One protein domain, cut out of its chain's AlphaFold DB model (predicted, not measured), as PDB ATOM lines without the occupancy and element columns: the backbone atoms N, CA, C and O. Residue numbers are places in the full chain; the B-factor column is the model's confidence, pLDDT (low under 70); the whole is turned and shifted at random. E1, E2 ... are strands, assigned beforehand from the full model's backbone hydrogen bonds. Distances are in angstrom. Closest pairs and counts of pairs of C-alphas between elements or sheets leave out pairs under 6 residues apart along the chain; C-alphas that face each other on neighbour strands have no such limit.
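What this domain is: This is residues 732 to 820 of the 1184 residues of a protein of Saprospirales bacterium (UniProt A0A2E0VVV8). Picture a long, twisted ribbon of three antiparallel strands, E1, E2 and E3, with a long stretch of unnamed chain, residues 732 to 768, running back and forth over one face of it. The ribbon makes the longest axis, and the link of residues 797 to 808 forms a loop at one end. The printed part has 89 residues, with no named helix and three named strands in the order E1, E2, E3 along the chain and also across the all-antiparallel sheet. The class is all strand, though under half of the residues, 36 of 89, are in named elements. The whole is loose and elongated, with a radius of gyration of the C-alphas of 16.1 A and spans of 48 by 27 by 16 A.

Where its parts are: Start at C-alpha 732, at (-3.880, 30.442, 1.076); from there residues 732 to 768 have no named element. Find C-alpha 769 at (6.432, 25.613, -7.836), where E1 begins; it runs through residues 769 to 781, 39.1 A from first to last C-alpha. After three residues comes E2, residues 785 to 796, 37.6 A long. Past residues 797 to 808 look for E3, residues 809 to 819, 34.8 A long, which ends at C-alpha 819 at (6.105, 26.743, 28.092).

How they stand to each other: Begin with the sheet, a meander, each strand the antiparallel neighbour of the one before. E1 and E2 form a hairpin, with 167 degrees between their directions; the C-alphas of Trp 773 and Trp 792 face each other at 4.3 A. Look there for N 774 and O 791, 2.8 A apart and within hydrogen-bond range. E2 and E3 form a second hairpin, at 163 degrees; the C-alphas of Thr 791 and Thr 813 face each other at 4.2 A. Here N 792 and O 812 are within hydrogen-bond range at 2.7 A. E2 is the inner strand, and E1 and E3 are the edge strands. Beside E3, residues 739 to 740 form a short parallel pairing with residues 818 to 819.

The domain as a whole: The two C-alphas farthest apart, those of Cys 766 and Ala 781, are 49.2 A apart. The sheet's C-alphas lie up to 6.0 A off its best plane. The link from E1 to E2 is tight, and the link from E2 to E3 is long, with 12 residues. The printed part has no cut. The mean pLDDT of the printed part is 76.2, and 25 residues are under 70, among them residues 762 to 769, 780 to 784 and 801 to 808.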
ATOM      1  N   ALA A 732      -3.315  30.155  -0.256       83.81
ATOM      2  CA  ALA A 732      -3.880  30.442   1.076       83.81
ATOM      3  C   ALA A 732      -2.830  30.240   2.196       83.81
ATOM      4  O   ALA A 732      -1.911  29.450   2.000       83.81
ATOM      5  N   TRP A 733      -2.957  30.929   3.344       88.06
ATOM      6  CA  TRP A 733      -1.919  31.052   4.398       88.06
ATOM      7  C   TRP A 733      -2.389  30.599   5.813       88.06
ATOM      8  O   TRP A 733      -3.588  30.715   6.087       88.06
ATOM      9  N   PRO A 734      -1.481  30.135   6.708       85.06
ATOM     10  CA  PRO A 734      -1.807  29.580   8.040       85.06
ATOM     11  C   PRO A 734      -1.909  30.621   9.197       85.06
ATOM     12  O   PRO A 734      -1.393  31.727   9.046       85.06
ATOM     13  N   PRO A 735      -2.537  30.306  10.361       85.75
ATOM     14  CA  PRO A 735      -2.668  31.189  11.540       85.75
ATOM     15  C   PRO A 735      -1.728  30.848  12.730       85.75
ATOM     16  O   PRO A 735      -0.988  29.871  12.683       85.75
ATOM     17  N   ASP A 736      -1.771  31.640  13.811       89.31
ATOM     18  CA  ASP A 736      -0.933  31.500  15.029       89.31
ATOM     19  C   ASP A 736      -1.293  30.295  15.939       89.31
ATOM     20  O   ASP A 736      -2.437  29.837  15.938       89.31
ATOM     21  N   TYR A 737      -0.337  29.818  16.760       86.44
ATOM     22  CA  TYR A 737      -0.438  28.588  17.577       86.44
ATOM     23  C   TYR A 737       0.267  28.663  18.963       86.44
ATOM     24  O   TYR A 737       1.028  29.593  19.232       86.44
ATOM     25  N   SER A 738       0.029  27.693  19.862       81.94
ATOM     26  CA  SER A 738       0.670  27.587  21.196       81.94
ATOM     27  C   SER A 738       0.556  26.180  21.807       81.94
ATOM     28  O   SER A 738      -0.495  25.555  21.656       81.94
ATOM     29  N   LEU A 739       1.576  25.729  22.546       80.19
ATOM     30  CA  LEU A 739       1.686  24.393  23.153       80.19
ATOM     31  C   LEU A 739       2.568  24.395  24.427       80.19
ATOM     32  O   LEU A 739       3.057  25.450  24.829       80.19
ATOM     33  N   SER A 740       2.741  23.235  25.071       74.31
ATOM     34  CA  SER A 740       3.491  23.059  26.329       74.31
ATOM     35  C   SER A 740       4.356  21.792  26.326       74.31
ATOM     36  O   SER A 740       4.004  20.827  25.643       74.31
ATOM     37  N   GLY A 741       5.438  21.792  27.108       69.62
ATOM     38  CA  GLY A 741       6.406  20.692  27.239       69.62
ATOM     39  C   GLY A 741       7.851  21.124  26.950       69.62
ATOM     40  O   GLY A 741       8.070  22.163  26.330       69.62
ATOM     41  N   CYS A 742       8.816  20.316  27.396       67.44
ATOM     42  CA  CYS A 742      10.226  20.710  27.534       67.44
ATOM     43  C   CYS A 742      10.977  20.907  26.196       67.44
ATOM     44  O   CYS A 742      11.736  21.865  26.061       67.44
ATOM     45  N   ASP A 743      10.726  20.053  25.191       70.69
ATOM     46  CA  ASP A 743      11.169  20.250  23.795       70.69
ATOM     47  C   ASP A 743      10.152  19.651  22.793       70.69
ATOM     48  O   ASP A 743      10.212  18.462  22.464       70.69
ATOM     49  N   PRO A 744       9.139  20.422  22.353       71.50
ATOM     50  CA  PRO A 744       8.139  19.949  21.405       71.50
ATOM     51  C   PRO A 744       8.489  20.339  19.962       71.50
ATOM     52  O   PRO A 744       8.732  21.510  19.669       71.50
ATOM     53  N   ASP A 745       8.416  19.382  19.029       76.12
ATOM     54  CA  ASP A 745       8.719  19.625  17.612       76.12
ATOM     55  C   ASP A 745       7.834  20.736  17.008       76.12
ATOM     56  O   ASP A 745       6.614  20.607  16.876       76.12
ATOM     57  N   LEU A 746       8.478  21.842  16.622       80.75
ATOM     58  CA  LEU A 746       7.836  22.997  15.998       80.75
ATOM     59  C   LEU A 746       7.894  22.972  14.466       80.75
ATOM     60  O   LEU A 746       7.405  23.920  13.836       80.75
ATOM     61  N   GLN A 747       8.486  21.951  13.834       80.62
ATOM     62  CA  GLN A 747       8.495  21.831  12.375       80.62
ATOM     63  C   GLN A 747       7.062  21.914  11.830       80.62
ATOM     64  O   GLN A 747       6.134  21.383  12.441       80.62
ATOM     65  N   PRO A 748       6.823  22.579  10.684       81.38
ATOM     66  CA  PRO A 748       5.454  22.858  10.265       81.38
ATOM     67  C   PRO A 748       4.615  21.596  10.021       81.38
ATOM     68  O   PRO A 748       3.411  21.629  10.235       81.38
ATOM     69  N   ALA A 749       5.242  20.473   9.656       75.56
ATOM     70  CA  ALA A 749       4.572  19.180   9.505       75.56
ATOM     71  C   ALA A 749       4.164  18.504  10.835       75.56
ATOM     72  O   ALA A 749       3.314  17.615  10.814       75.56
ATOM     73  N   ALA A 750       4.748  18.907  11.971       79.81
ATOM     74  CA  ALA A 750       4.352  18.459  13.310       79.81
ATOM     75  C   ALA A 750       3.188  19.289  13.883       79.81
ATOM     76  O   ALA A 750       2.430  18.811  14.730       79.81
ATOM     77  N   LEU A 751       2.993  20.516  13.385       82.38
ATOM     78  CA  LEU A 751       1.827  21.330  13.715       82.38
ATOM     79  C   LEU A 751       0.565  20.760  13.036       82.38
ATOM     80  O   LEU A 751       0.608  20.362  11.871       82.38
ATOM     81  N   PRO A 752      -0.599  20.742  13.709       83.75
ATOM     82  CA  PRO A 752      -1.835  20.292  13.084       83.75
ATOM     83  C   PRO A 752      -2.337  21.308  12.046       83.75
ATOM     84  O   PRO A 752      -2.320  22.517  12.275       83.75
ATOM     85  N   ALA A 753      -2.885  20.835  10.928       74.94
ATOM     86  CA  ALA A 753      -3.540  21.714   9.958       74.94
ATOM     87  C   ALA A 753      -4.743  22.459  10.587       74.94
ATOM     88  O   ALA A 753      -5.521  21.847  11.329       74.94
ATOM     89  N   PRO A 754      -4.954  23.761  10.297       80.75
ATOM     90  CA  PRO A 754      -4.328  24.563   9.240       80.75
ATOM     91  C   PRO A 754      -3.147  25.433   9.722       80.75
ATOM     92  O   PRO A 754      -2.876  26.470   9.121       80.75
ATOM     93  N   PHE A 755      -2.501  25.086  10.839       84.75
ATOM     94  CA  PHE A 755      -1.345  25.819  11.378       84.75
ATOM     95  C   PHE A 755      -0.014  25.374  10.733       84.75
ATOM     96  O   PHE A 755       1.030  25.959  11.018       84.75
ATOM     97  N   ASP A 756      -0.078  24.370   9.855       82.31
ATOM     98  CA  ASP A 756       1.032  23.657   9.230       82.31
ATOM     99  C   ASP A 756       1.668  24.424   8.064       82.31
ATOM    100  O   ASP A 756       2.839  24.771   8.157       82.31
ATOM    101  N   GLN A 757       0.949  24.702   6.967       82.44
ATOM    102  CA  GLN A 757       1.563  25.280   5.759       82.44
ATOM    103  C   GLN A 757       0.576  25.962   4.779       82.44
ATOM    104  O   GLN A 757      -0.639  25.770   4.865       82.44
ATOM    105  N   PRO A 758       1.076  26.752   3.803       82.19
ATOM    106  CA  PRO A 758       0.281  27.320   2.713       82.19
ATOM    107  C   PRO A 758      -0.244  26.278   1.705       82.19
ATOM    108  O   PRO A 758       0.375  25.241   1.484       82.19
ATOM    109  N   ILE A 759      -1.357  26.584   1.022       82.44
ATOM    110  CA  ILE A 759      -2.035  25.670   0.071       82.44
ATOM    111  C   ILE A 759      -2.110  26.287  -1.339       82.44
ATOM    112  O   ILE A 759      -2.448  27.465  -1.467       82.44
ATOM    113  N   LEU A 760      -1.832  25.491  -2.388       79.62
ATOM    114  CA  LEU A 760      -1.653  25.922  -3.792       79.62
ATOM    115  C   LEU A 760      -2.630  25.265  -4.796       79.62
ATOM    116  O   LEU A 760      -3.126  24.164  -4.557       79.62
ATOM    117  N   PHE A 761      -2.851  25.891  -5.967       71.88
ATOM    118  CA  PHE A 761      -3.750  25.373  -7.022       71.88
ATOM    119  C   PHE A 761      -3.271  25.635  -8.477       71.88
ATOM    120  O   PHE A 761      -3.006  26.781  -8.835       71.88
ATOM    121  N   GLY A 762      -3.306  24.613  -9.359       63.66
ATOM    122  CA  GLY A 762      -3.418  24.799 -10.831       63.66
ATOM    123  C   GLY A 762      -2.255  24.377 -11.762       63.66
ATOM    124  O   GLY A 762      -2.095  24.986 -12.820       63.66
ATOM    125  N   LEU A 763      -1.429  23.395 -11.389       63.50
ATOM    126  CA  LEU A 763      -0.176  23.032 -12.089       63.50
ATOM    127  C   LEU A 763      -0.356  22.262 -13.419       63.50
ATOM    128  O   LEU A 763      -1.340  21.545 -13.611       63.50
ATOM    129  N   ASN A 764       0.640  22.353 -14.313       60.56
ATOM    130  CA  ASN A 764       0.812  21.507 -15.504       60.56
ATOM    131  C   ASN A 764       2.289  21.080 -15.687       60.56
ATOM    132  O   ASN A 764       3.186  21.649 -15.073       60.56
ATOM    133  N   GLY A 765       2.548  20.076 -16.533       60.09
ATOM    134  CA  GLY A 765       3.837  19.361 -16.617       60.09
ATOM    135  C   GLY A 765       5.059  20.119 -17.161       60.09
ATOM    136  O   GLY A 765       6.058  19.477 -17.455       60.09
ATOM    137  N   CYS A 766       4.995  21.445 -17.315       61.12
ATOM    138  CA  CYS A 766       6.136  22.289 -17.704       61.12
ATOM    139  C   CYS A 766       6.317  23.502 -16.763       61.12
ATOM    140  O   CYS A 766       6.958  24.479 -17.139       61.12
ATOM    141  N   ALA A 767       5.720  23.454 -15.568       61.47
ATOM    142  CA  ALA A 767       5.866  24.449 -14.507       61.47
ATOM    143  C   ALA A 767       6.265  23.758 -13.192       61.47
ATOM    144  O   ALA A 767       5.856  22.621 -12.942       61.47
ATOM    145  N   GLN A 768       7.056  24.429 -12.354       67.75
ATOM    146  CA  GLN A 768       7.588  23.913 -11.086       67.75
ATOM    147  C   GLN A 768       7.431  24.991 -10.011       67.75
ATOM    148  O   GLN A 768       7.769  26.144 -10.254       67.75
ATOM    149  N   VAL A 769       6.867  24.639  -8.851       69.38
ATOM    150  CA  VAL A 769       6.432  25.613  -7.836       69.38
ATOM    151  C   VAL A 769       6.805  25.124  -6.440       69.38
ATOM    152  O   VAL A 769       6.512  23.985  -6.082       69.38
ATOM    153  N   SER A 770       7.411  26.018  -5.662       70.69
ATOM    154  CA  SER A 770       8.116  25.736  -4.411       70.69
ATOM    155  C   SER A 770       7.585  26.601  -3.259       70.69
ATOM    156  O   SER A 770       7.161  27.740  -3.464       70.69
ATOM    157  N   VAL A 771       7.624  26.075  -2.030       80.06
ATOM    158  CA  VAL A 771       7.211  26.764  -0.790       80.06
ATOM    159  C   VAL A 771       8.322  26.628   0.251       80.06
ATOM    160  O   VAL A 771       8.971  25.590   0.319       80.06
ATOM    161  N   GLY A 772       8.539  27.657   1.070       77.75
ATOM    162  CA  GLY A 772       9.508  27.630   2.167       77.75
ATOM    163  C   GLY A 772       9.158  28.607   3.288       77.75
ATOM    164  O   GLY A 772       8.241  29.420   3.148       77.75
ATOM    165  N   TRP A 773       9.890  28.534   4.399       85.38
ATOM    166  CA  TRP A 773       9.705  29.403   5.563       85.38
ATOM    167  C   TRP A 773      11.024  29.703   6.291       85.38
ATOM    168  O   TRP A 773      12.049  29.078   6.021       85.38
ATOM    169  N   THR A 774      11.000  30.671   7.209       80.88
ATOM    170  CA  THR A 774      12.100  31.011   8.124       80.88
ATOM    171  C   THR A 774      11.580  31.391   9.509       80.88
ATOM    172  O   THR A 774      10.585  32.110   9.624       80.88
ATOM    173  N   ASP A 775      12.287  30.960  10.554       83.25
ATOM    174  CA  ASP A 775      11.883  31.141  11.953       83.25
ATOM    175  C   ASP A 775      12.829  32.068  12.731       83.25
ATOM    176  O   ASP A 775      14.010  32.204  12.406       83.25
ATOM    177  N   GLN A 776      12.306  32.692  13.789       83.19
ATOM    178  CA  GLN A 776      13.062  33.462  14.779       83.19
ATOM    179  C   GLN A 776      12.581  33.107  16.189       83.19
ATOM    180  O   GLN A 776      11.402  33.297  16.498       83.19
ATOM    181  N   ILE A 777      13.490  32.593  17.023       79.75
ATOM    182  CA  ILE A 777      13.219  32.105  18.385       79.75
ATOM    183  C   ILE A 777      13.598  33.175  19.419       79.75
ATOM    184  O   ILE A 777      14.597  33.879  19.264       79.75
ATOM    185  N   PHE A 778      12.794  33.286  20.475       78.25
ATOM    186  CA  PHE A 778      12.973  34.186  21.611       78.25
ATOM    187  C   PHE A 778      12.778  33.400  22.911       78.25
ATOM    188  O   PHE A 778      11.647  33.080  23.282       78.25
ATOM    189  N   TRP A 779      13.879  33.090  23.593       74.12
ATOM    190  CA  TRP A 779      13.873  32.399  24.882       74.12
ATOM    191  C   TRP A 779      13.345  33.291  26.011       74.12
ATOM    192  O   TRP A 779      13.536  34.511  26.005       74.12
ATOM    193  N   LEU A 780      12.655  32.667  26.965       67.81
ATOM    194  CA  LEU A 780      12.165  33.274  28.207       67.81
ATOM    195  C   LEU A 780      12.884  32.648  29.412       67.81
ATOM    196  O   LEU A 780      13.319  33.387  30.291       67.81
ATOM    197  N   ALA A 781      13.060  31.324  29.387       68.19
ATOM    198  CA  ALA A 781      14.007  30.557  30.193       68.19
ATOM    199  C   ALA A 781      14.453  29.300  29.415       68.19
ATOM    200  O   ALA A 781      13.716  28.810  28.556       68.19
ATOM    201  N   GLU A 782      15.659  28.808  29.693       64.69
ATOM    202  CA  GLU A 782      16.251  27.615  29.072       64.69
ATOM    203  C   GLU A 782      16.543  26.562  30.157       64.69
ATOM    204  O   GLU A 782      17.111  26.946  31.181       64.69
ATOM    205  N   PRO A 783      16.231  25.266  29.937       59.44
ATOM    206  CA  PRO A 783      15.365  24.719  28.881       59.44
ATOM    207  C   PRO A 783      13.859  24.953  29.170       59.44
ATOM    208  O   PRO A 783      13.476  25.277  30.287       59.44
ATOM    209  N   GLY A 784      12.990  24.805  28.158       65.75
ATOM    210  CA  GLY A 784      11.529  24.662  28.343       65.75
ATOM    211  C   GLY A 784      10.603  25.866  28.063       65.75
ATOM    212  O   GLY A 784       9.428  25.652  27.762       65.75
ATOM    213  N   CYS A 785      11.062  27.128  28.084       76.81
ATOM    214  CA  CYS A 785      10.157  28.296  27.992       76.81
ATOM    215  C   CYS A 785      10.553  29.322  26.903       76.81
ATOM    216  O   CYS A 785      11.481  30.111  27.086       76.81
ATOM    217  N   PHE A 786       9.825  29.384  25.771       80.19
ATOM    218  CA  PHE A 786      10.193  30.231  24.614       80.19
ATOM    219  C   PHE A 786       9.058  30.572  23.617       80.19
ATOM    220  O   PHE A 786       7.944  30.053  23.663       80.19
ATOM    221  N   GLN A 787       9.319  31.497  22.684       84.69
ATOM    222  CA  GLN A 787       8.387  31.918  21.622       84.69
ATOM    223  C   GLN A 787       9.051  31.948  20.243       84.69
ATOM    224  O   GLN A 787      10.245  32.213  20.138       84.69
ATOM    225  N   VAL A 788       8.275  31.729  19.174       83.38
ATOM    226  CA  VAL A 788       8.787  31.682  17.790       83.38
ATOM    227  C   VAL A 788       7.927  32.524  16.843       83.38
ATOM    228  O   VAL A 788       6.702  32.560  16.967       83.38
ATOM    229  N   LEU A 789       8.560  33.198  15.880       87.12
ATOM    230  CA  LEU A 789       7.909  33.880  14.754       87.12
ATOM    231  C   LEU A 789       8.352  33.238  13.432       87.12
ATOM    232  O   LEU A 789       9.550  33.159  13.177       87.12
ATOM    233  N   ARG A 790       7.398  32.815  12.592       85.81
ATOM    234  CA  ARG A 790       7.613  32.060  11.341       85.81
ATOM    235  C   ARG A 790       7.145  32.860  10.126       85.81
ATOM    236  O   ARG A 790       6.013  33.331  10.100       85.81
ATOM    237  N   THR A 791       7.982  33.018   9.105       85.94
ATOM    238  CA  THR A 791       7.664  33.744   7.858       85.94
ATOM    239  C   THR A 791       7.679  32.798   6.663       85.94
ATOM    240  O   THR A 791       8.666  32.115   6.446       85.94
ATOM    241  N   TRP A 792       6.600  32.781   5.883       86.12
ATOM    242  CA  TRP A 792       6.325  31.894   4.749       86.12
ATOM    243  C   TRP A 792       6.565  32.560   3.390       86.12
ATOM    244  O   TRP A 792       6.387  33.772   3.250       86.12
ATOM    245  N   LYS A 793       6.898  31.759   2.368       83.56
ATOM    246  CA  LYS A 793       7.214  32.203   1.001       83.56
ATOM    247  C   LYS A 793       6.850  31.157  -0.066       83.56
ATOM    248  O   LYS A 793       6.982  29.966   0.184       83.56
ATOM    249  N   VAL A 794       6.432  31.599  -1.257       81.88
ATOM    250  CA  VAL A 794       6.075  30.752  -2.424       81.88
ATOM    251  C   VAL A 794       6.755  31.277  -3.697       81.88
ATOM    252  O   VAL A 794       6.834  32.497  -3.859       81.88
ATOM    253  N   ILE A 795       7.230  30.387  -4.585       75.94
ATOM    254  CA  ILE A 795       8.001  30.689  -5.817       75.94
ATOM    255  C   ILE A 795       7.566  29.782  -6.997       75.94
ATOM    256  O   ILE A 795       7.258  28.620  -6.762       75.94
ATOM    257  N   ASP A 796       7.561  30.272  -8.249       77.88
ATOM    258  CA  ASP A 796       7.522  29.442  -9.485       77.88
ATOM    259  C   ASP A 796       8.896  29.460 -10.175       77.88
ATOM    260  O   ASP A 796       9.297  30.473 -10.753       77.88
ATOM    261  N   ASP A 797       9.618  28.341 -10.125       69.12
ATOM    262  CA  ASP A 797      11.012  28.227 -10.565       69.12
ATOM    263  C   ASP A 797      11.169  28.124 -12.093       69.12
ATOM    264  O   ASP A 797      12.235  28.430 -12.629       69.12
ATOM    265  N   CYS A 798      10.104  27.778 -12.825       70.31
ATOM    266  CA  CYS A 798      10.096  27.819 -14.293       70.31
ATOM    267  C   CYS A 798       9.846  29.237 -14.839       70.31
ATOM    268  O   CYS A 798      10.107  29.502 -16.017       70.31
ATOM    269  N   GLN A 799       9.344  30.157 -14.005       67.25
ATOM    270  CA  GLN A 799       9.112  31.563 -14.359       67.25
ATOM    271  C   GLN A 799      10.033  32.559 -13.648       67.25
ATOM    272  O   GLN A 799      10.134  33.714 -14.082       67.25
ATOM    273  N   TYR A 800      10.683  32.155 -12.559       70.38
ATOM    274  CA  TYR A 800      11.521  33.033 -11.758       70.38
ATOM    275  C   TYR A 800      12.741  33.539 -12.545       70.38
ATOM    276  O   TYR A 800      13.445  32.789 -13.221       70.38
ATOM    277  N   GLN A 801      13.005  34.846 -12.455       66.50
ATOM    278  CA  GLN A 801      14.161  35.490 -13.083       66.50
ATOM    279  C   GLN A 801      14.827  36.468 -12.104       66.50
ATOM    280  O   GLN A 801      14.211  37.476 -11.734       66.50
ATOM    281  N   PRO A 802      16.088  36.223 -11.695       61.81
ATOM    282  CA  PRO A 802      16.817  37.118 -10.803       61.81
ATOM    283  C   PRO A 802      16.889  38.557 -11.337       61.81
ATOM    284  O   PRO A 802      17.294  38.801 -12.471       61.81
ATOM    285  N   GLY A 803      16.525  39.524 -10.491       61.53
ATOM    286  CA  GLY A 803      16.604  40.958 -10.802       61.53
ATOM    287  C   GLY A 803      15.340  41.592 -11.397       61.53
ATOM    288  O   GLY A 803      15.331  42.807 -11.597       61.53
ATOM    289  N   ILE A 804      14.263  40.830 -11.636       63.19
ATOM    290  CA  ILE A 804      12.939  41.380 -11.977       63.19
ATOM    291  C   ILE A 804      12.024  41.274 -10.751       63.19
ATOM    292  O   ILE A 804      11.600  40.185 -10.368       63.19
ATOM    293  N   ASN A 805      11.718  42.414 -10.125       59.50
ATOM    294  CA  ASN A 805      10.973  42.453  -8.863       59.50
ATOM    295  C   ASN A 805       9.595  41.770  -8.974       59.50
ATOM    296  O   ASN A 805       8.745  42.193  -9.757       59.50
ATOM    297  N   ASN A 806       9.379  40.768  -8.121       57.44
ATOM    298  CA  ASN A 806       8.123  40.045  -7.898       57.44
ATOM    299  C   ASN A 806       7.531  39.333  -9.136       57.44
ATOM    300  O   ASN A 806       6.319  39.111  -9.195       57.44
ATOM    301  N   ASN A 807       8.360  38.911 -10.099       65.44
ATOM    302  CA  ASN A 807       7.925  37.908 -11.076       65.44
ATOM    303  C   ASN A 807       7.990  36.505 -10.445       65.44
ATOM    304  O   ASN A 807       9.070  35.930 -10.339       65.44
ATOM    305  N   GLY A 808       6.835  35.984 -10.014       68.75
ATOM    306  CA  GLY A 808       6.689  34.616  -9.500       68.75
ATOM    307  C   GLY A 808       7.061  34.393  -8.028       68.75
ATOM    308  O   GLY A 808       7.544  33.310  -7.731       68.75
ATOM    309  N   ILE A 809       6.881  35.377  -7.125       76.94
ATOM    310  CA  ILE A 809       7.173  35.250  -5.673       76.94
ATOM    311  C   ILE A 809       6.100  35.927  -4.781       76.94
ATOM    312  O   ILE A 809       5.653  37.032  -5.105       76.94
ATOM    313  N   TRP A 810       5.743  35.310  -3.636       82.94
ATOM    314  CA  TRP A 810       4.766  35.792  -2.622       82.94
ATOM    315  C   TRP A 810       5.170  35.424  -1.163       82.94
ATOM    316  O   TRP A 810       5.854  34.420  -0.992       82.94
ATOM    317  N   GLU A 811       4.756  36.179  -0.118       84.12
ATOM    318  CA  GLU A 811       5.226  36.045   1.301       84.12
ATOM    319  C   GLU A 811       4.149  36.349   2.402       84.12
ATOM    320  O   GLU A 811       3.205  37.097   2.127       84.12
ATOM    321  N   TYR A 812       4.294  35.816   3.642       85.75
ATOM    322  CA  TYR A 812       3.402  36.004   4.834       85.75
ATOM    323  C   TYR A 812       4.086  35.675   6.208       85.75
ATOM    324  O   TYR A 812       5.150  35.076   6.188       85.75
ATOM    325  N   THR A 813       3.517  35.989   7.398       86.62
ATOM    326  CA  THR A 813       4.127  35.730   8.749       86.62
ATOM    327  C   THR A 813       3.121  35.284   9.844       86.62
ATOM    328  O   THR A 813       1.985  35.748   9.845       86.62
ATOM    329  N   GLN A 814       3.567  34.435  10.787       87.69
ATOM    330  CA  GLN A 814       2.835  33.637  11.802       87.69
ATOM    331  C   GLN A 814       3.578  33.619  13.175       87.69
ATOM    332  O   GLN A 814       4.795  33.821  13.206       87.69
ATOM    333  N   LYS A 815       2.901  33.338  14.306       87.44
ATOM    334  CA  LYS A 815       3.488  33.191  15.669       87.44
ATOM    335  C   LYS A 815       3.192  31.838  16.358       87.44
ATOM    336  O   LYS A 815       2.094  31.306  16.230       87.44
ATOM    337  N   ILE A 816       4.150  31.337  17.157       84.75
ATOM    338  CA  ILE A 816       4.076  30.118  17.998       84.75
ATOM    339  C   ILE A 816       4.597  30.410  19.438       84.75
ATOM    340  O   ILE A 816       5.296  31.404  19.655       84.75
ATOM    341  N   THR A 817       4.231  29.619  20.459       80.56
ATOM    342  CA  THR A 817       4.657  29.776  21.882       80.56
ATOM    343  C   THR A 817       4.723  28.435  22.628       80.56
ATOM    344  O   THR A 817       3.785  27.652  22.491       80.56
ATOM    345  N   VAL A 818       5.776  28.216  23.428       81.75
ATOM    346  CA  VAL A 818       6.073  27.008  24.229       81.75
ATOM    347  C   VAL A 818       6.350  27.393  25.692       81.75
ATOM    348  O   VAL A 818       6.985  28.418  25.942       81.75
ATOM    349  N   MET A 819       5.868  26.593  26.646       74.19
ATOM    350  CA  MET A 819       6.105  26.743  28.092       74.19
ATOM    351  C   MET A 819       6.143  25.372  28.782       74.19
ATOM    352  O   MET A 819       5.332  24.506  28.438       74.19
ATOM    353  N   ASP A 820       6.977  25.220  29.810       77.31
ATOM    354  CA  ASP A 820       6.830  24.156  30.810       77.31
ATOM    355  C   ASP A 820       5.808  24.544  31.900       77.31
ATOM    356  O   ASP A 820       5.510  25.726  32.108       77.31
TER     357      ASP A 820